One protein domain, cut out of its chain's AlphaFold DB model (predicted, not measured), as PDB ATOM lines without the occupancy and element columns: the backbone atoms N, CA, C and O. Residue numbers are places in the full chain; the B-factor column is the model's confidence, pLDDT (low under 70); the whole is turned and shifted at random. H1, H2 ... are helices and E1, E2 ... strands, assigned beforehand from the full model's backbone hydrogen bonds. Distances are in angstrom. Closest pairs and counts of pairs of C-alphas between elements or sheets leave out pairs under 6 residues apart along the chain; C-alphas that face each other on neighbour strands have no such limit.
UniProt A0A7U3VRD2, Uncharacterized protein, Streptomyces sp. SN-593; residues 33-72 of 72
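Overview. This is residues 33 to 72 of the 72 residues of an uncharacterized protein of Streptomyces sp. SN-593 (UniProt A0A7U3VRD2). The model is a rod, with a hairpin of strands E1 and E2 at one end and helices H1 and H2 side by side at the other. The printed part has 40 residues, with two named helices and two named strands ordered H1, E1, E2, H2; the sheet is antiparallel, the class mixed. It is loose, with radius of gyration of the C-alphas 11.7 A, and spans 40 by 15 by 14 A.

Along the chain. E1 is residues 45 to 49, E2 residues 52 to 56. H1, residues 33 to 43, 15.3 A long, begins at C-alpha 33 (16.426, 40.238, -23.557). H2, residues 59 to 70, 16.4 A long, ends at C-alpha 70 (12.011, 32.302, -18.008).

Arrangement. In the hairpin E1 and E2, N 47 and O 54 are within hydrogen-bond range, 2.8 A. H1 and H2 touch, closest at the C-alphas of Ala 40 and Asp 61, 5.2 A, with a shallow tilt of 14 degrees, opposite ways. In both, every O i to N i+4 pair is within hydrogen-bond range.

Size, cuts and confidence. The printed part has no cut, and its links are tight. Residues with pLDDT under 70 include 69 to 72.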
ATOM      1  N   LEU A  33      16.832  39.664 -24.841       68.81
ATOM      2  CA  LEU A  33      16.426  40.238 -23.557       68.81
ATOM      3  C   LEU A  33      16.699  41.748 -23.488       68.81
ATOM      4  O   LEU A  33      15.825  42.510 -23.090       68.81
ATOM      5  N   ARG A  34      17.866  42.225 -23.954       73.69
ATOM      6  CA  ARG A  34      18.159  43.672 -24.021       73.69
ATOM      7  C   ARG A  34      17.208  44.425 -24.952       73.69
ATOM      8  O   ARG A  34      16.880  45.572 -24.655       73.69
ATOM      9  N   ALA A  35      16.791  43.824 -26.065       74.00
ATOM     10  CA  ALA A  35      15.825  44.434 -26.977       74.00
ATOM     11  C   ALA A  35      14.431  44.527 -26.336       74.00
ATOM     12  O   ALA A  35      13.828  45.599 -26.365       74.00
ATOM     13  N   VAL A  36      13.970  43.454 -25.684       72.31
ATOM     14  CA  VAL A  36      12.691  43.420 -24.956       72.31
ATOM     15  C   VAL A  36      12.694  44.416 -23.792       72.31
ATOM     16  O   VAL A  36      11.771  45.216 -23.675       72.31
ATOM     17  N   VAL A  37      13.769  44.467 -22.995       74.50
ATOM     18  CA  VAL A  37      13.951  45.458 -21.915       74.50
ATOM     19  C   VAL A  37      13.942  46.881 -22.449       74.50
ATOM     20  O   VAL A  37      13.249  47.732 -21.900       74.50
ATOM     21  N   ARG A  38      14.662  47.162 -23.537       75.94
ATOM     22  CA  ARG A  38      14.679  48.506 -24.126       75.94
ATOM     23  C   ARG A  38      13.290  48.928 -24.606       75.94
ATOM     24  O   ARG A  38      12.904  50.071 -24.376       75.94
ATOM     25  N   GLN A  39      12.551  48.021 -25.241       72.12
ATOM     26  CA  GLN A  39      11.192  48.290 -25.706       72.12
ATOM     27  C   GLN A  39      10.233  48.523 -24.532       72.12
ATOM     28  O   GLN A  39       9.509  49.517 -24.525       72.12
ATOM     29  N   ALA A  40      10.286  47.667 -23.509       69.81
ATOM     30  CA  ALA A  40       9.463  47.786 -22.311       69.81
ATOM     31  C   ALA A  40       9.734  49.093 -21.552       69.81
ATOM     32  O   ALA A  40       8.798  49.771 -21.132       69.81
ATOM     33  N   VAL A  41      11.002  49.498 -21.424       74.19
ATOM     34  CA  VAL A  41      11.383  50.782 -20.813       74.19
ATOM     35  C   VAL A  41      10.890  51.961 -21.653       74.19
ATOM     36  O   VAL A  41      10.349  52.906 -21.092       74.19
ATOM     37  N   SER A  42      11.004  51.899 -22.985       74.38
ATOM     38  CA  SER A  42      10.507  52.958 -23.877       74.38
ATOM     39  C   SER A  42       8.989  53.147 -23.804       74.38
ATOM     40  O   SER A  42       8.500  54.247 -24.051       74.38
ATOM     41  N   ASN A  43       8.250  52.079 -23.508       73.06
ATOM     42  CA  ASN A  43       6.794  52.099 -23.383       73.06
ATOM     43  C   ASN A  43       6.322  52.384 -21.952       73.06
ATOM     44  O   ASN A  43       5.136  52.643 -21.732       73.06
ATOM     45  N   SER A  44       7.233  52.323 -20.980       71.25
ATOM     46  CA  SER A  44       6.928  52.617 -19.589       71.25
ATOM     47  C   SER A  44       6.838  54.124 -19.375       71.25
ATOM     48  O   SER A  44       7.599  54.905 -19.949       71.25
ATOM     49  N   ARG A  45       5.906  54.546 -18.526       74.56
ATOM     50  CA  ARG A  45       5.768  55.942 -18.106       74.56
ATOM     51  C   ARG A  45       6.114  56.046 -16.634       74.56
ATOM     52  O   ARG A  45       5.499  55.370 -15.818       74.56
ATOM     53  N   ALA A  46       7.089  56.888 -16.314       74.38
ATOM     54  CA  ALA A  46       7.360  57.273 -14.939       74.38
ATOM     55  C   ALA A  46       6.428  58.431 -14.559       74.38
ATOM     56  O   ALA A  46       6.328  59.414 -15.297       74.38
ATOM     57  N   VAL A  47       5.736  58.292 -13.437       72.69
ATOM     58  CA  VAL A  47       4.921  59.332 -12.813       72.69
ATOM     59  C   VAL A  47       5.556  59.625 -11.466       72.69
ATOM     60  O   VAL A  47       5.749  58.720 -10.662       72.69
ATOM     61  N   GLU A  48       5.924  60.880 -11.236       72.25
ATOM     62  CA  GLU A  48       6.445  61.309  -9.942       72.25
ATOM     63  C   GLU A  48       5.299  61.894  -9.115       72.25
ATOM     64  O   GLU A  48       4.661  62.858  -9.544       72.25
ATOM     65  N   ASP A  49       5.040  61.320  -7.941       67.88
ATOM     66  CA  ASP A  49       4.059  61.829  -6.983       67.88
ATOM     67  C   ASP A  49       4.660  61.871  -5.573       67.88
ATOM     68  O   ASP A  49       5.178  60.880  -5.056       67.88
ATOM     69  N   GLY A  50       4.646  63.051  -4.950       69.50
ATOM     70  CA  GLY A  50       5.047  63.228  -3.550       69.50
ATOM     71  C   GLY A  50       6.456  62.736  -3.174       69.50
ATOM     72  O   GLY A  50       6.684  62.397  -2.014       69.50
ATOM     73  N   GLY A  51       7.400  62.667  -4.121       82.38
ATOM     74  CA  GLY A  51       8.759  62.144  -3.900       82.38
ATOM     75  C   GLY A  51       8.928  60.640  -4.153       82.38
ATOM     76  O   GLY A  51      10.012  60.110  -3.914       82.38
ATOM     77  N   HIS A  52       7.891  59.963  -4.651       71.06
ATOM     78  CA  HIS A  52       7.956  58.601  -5.178       71.06
ATOM     79  C   HIS A  52       7.866  58.622  -6.705       71.06
ATOM     80  O   HIS A  52       7.187  59.469  -7.280       71.06
ATOM     81  N   VAL A  53       8.566  57.690  -7.354       68.62
ATOM     82  CA  VAL A  53       8.502  57.492  -8.806       68.62
ATOM     83  C   VAL A  53       7.790  56.174  -9.074       68.62
ATOM     84  O   VAL A  53       8.360  55.103  -8.857       68.62
ATOM     85  N   ASP A  54       6.562  56.259  -9.567       67.94
ATOM     86  CA  ASP A  54       5.788  55.110 -10.011       67.94
ATOM     87  C   ASP A  54       6.045  54.856 -11.494       67.94
ATOM     88  O   ASP A  54       5.830  55.712 -12.354       67.94
ATOM     89  N   VAL A  55       6.521  53.654 -11.818       72.94
ATOM     90  CA  VAL A  55       6.765  53.244 -13.203       72.94
ATOM     91  C   VAL A  55       5.602  52.387 -13.680       72.94
ATOM     92  O   VAL A  55       5.451  51.229 -13.291       72.94
ATOM     93  N   HIS A  56       4.791  52.947 -14.570       72.56
ATOM     94  CA  HIS A  56       3.695  52.243 -15.219       72.56
ATOM     95  C   HIS A  56       4.190  51.572 -16.497       72.56
ATOM     96  O   HIS A  56       4.466  52.243 -17.494       72.56
ATOM     97  N   MET A  57       4.265  50.244 -16.475       74.94
ATOM     98  CA  MET A  57       4.597  49.420 -17.636       74.94
ATOM     99  C   MET A  57       3.332  48.751 -18.200       74.94
ATOM    100  O   MET A  57       2.523  48.237 -17.421       74.94
ATOM    101  N   PRO A  58       3.146  48.704 -19.531       80.69
ATOM    102  CA  PRO A  58       2.070  47.927 -20.138       80.69
ATOM    103  C   PRO A  58       2.151  46.442 -19.761       80.69
ATOM    104  O   PRO A  58       3.223  45.838 -19.784       80.69
ATOM    105  N   LEU A  59       1.002  45.823 -19.468       76.44
ATOM    106  CA  LEU A  59       0.932  44.410 -19.066       76.44
ATOM    107  C   LEU A  59       1.551  43.465 -20.112       76.44
ATOM    108  O   LEU A  59       2.158  42.462 -19.748       76.44
ATOM    109  N   THR A  60       1.427  43.797 -21.398       81.94
ATOM    110  CA  THR A  60       2.020  43.043 -22.511       81.94
ATOM    111  C   THR A  60       3.545  43.061 -22.477       81.94
ATOM    112  O   THR A  60       4.172  42.031 -22.701       81.94
ATOM    113  N   ASP A  61       4.145  44.202 -22.139       73.38
ATOM    114  CA  ASP A  61       5.600  44.353 -22.050       73.38
ATOM    115  C   ASP A  61       6.144  43.666 -20.792       73.38
ATOM    116  O   ASP A  61       7.191  43.020 -20.837       73.38
ATOM    117  N   TRP A  62       5.386  43.709 -19.691       71.19
ATOM    118  CA  TRP A  62       5.684  42.936 -18.484       71.19
ATOM    119  C   TRP A  62       5.653  41.423 -18.743       71.19
ATOM    120  O   TRP A  62       6.542  40.689 -18.306       71.19
ATOM    121  N   GLN A  63       4.656  40.943 -19.489       79.00
ATOM    122  CA  GLN A  63       4.569  39.538 -19.891       79.00
ATOM    123  C   GLN A  63       5.714  39.146 -20.828       79.00
ATOM    124  O   GLN A  63       6.333  38.109 -20.604       79.00
ATOM    125  N   ALA A  64       6.045  39.981 -21.817       75.00
ATOM    126  CA  ALA A  64       7.162  39.740 -22.727       75.00
ATOM    127  C   ALA A  64       8.506  39.673 -21.987       75.00
ATOM    128  O   ALA A  64       9.313  38.786 -22.258       75.00
ATOM    129  N   LEU A  65       8.729  40.557 -21.008       73.62
ATOM    130  CA  LEU A  65       9.909  40.519 -20.142       73.62
ATOM    131  C   LEU A  65       9.986  39.242 -19.320       73.62
ATOM    132  O   LEU A  65      11.047  38.627 -19.228       73.62
ATOM    133  N   ARG A  66       8.861  38.838 -18.729       75.56
ATOM    134  CA  ARG A  66       8.781  37.609 -17.948       75.56
ATOM    135  C   ARG A  66       9.068  36.392 -18.827       75.56
ATOM    136  O   ARG A  66       9.912  35.586 -18.460       75.56
ATOM    137  N   SER A  67       8.424  36.261 -19.983       76.19
ATOM    138  CA  SER A  67       8.679  35.141 -20.898       76.19
ATOM    139  C   SER A  67      10.134  35.115 -21.366       76.19
ATOM    140  O   SER A  67      10.786  34.086 -21.241       76.19
ATOM    141  N   ALA A  68      10.692  36.262 -21.765       71.62
ATOM    142  CA  ALA A  68      12.093  36.362 -22.178       71.62
ATOM    143  C   ALA A  68      13.101  36.040 -21.054       71.62
ATOM    144  O   ALA A  68      14.249  35.719 -21.345       71.62
ATOM    145  N   ALA A  69      12.700  36.145 -19.782       69.69
ATOM    146  CA  ALA A  69      13.538  35.810 -18.632       69.69
ATOM    147  C   ALA A  69      13.430  34.334 -18.191       69.69
ATOM    148  O   ALA A  69      14.357  33.831 -17.553       69.69
ATOM    149  N   TYR A  70      12.319  33.654 -18.500       69.62
ATOM    150  CA  TYR A  70      12.011  32.302 -18.008       69.62
ATOM    151  C   TYR A  70      11.909  31.219 -19.095       69.62
ATOM    152  O   TYR A  70      11.842  30.045 -18.740       69.62
ATOM    153  N   GLU A  71      11.912  31.564 -20.385       57.88
ATOM    154  CA  GLU A  71      12.123  30.598 -21.473       57.88
ATOM    155  C   GLU A  71      13.618  30.221 -21.530       57.88
ATOM    156  O   GLU A  71      14.398  30.807 -22.282       57.88
ATOM    157  N   GLN A  72      14.011  29.282 -20.661       54.31
ATOM    158  CA  GLN A  72      15.293  28.561 -20.656       54.31
ATOM    159  C   GLN A  72      15.071  27.098 -21.035       54.31
ATOM    160  O   GLN A  72      14.061  26.522 -20.564       54.31
TER     161      GLN A  72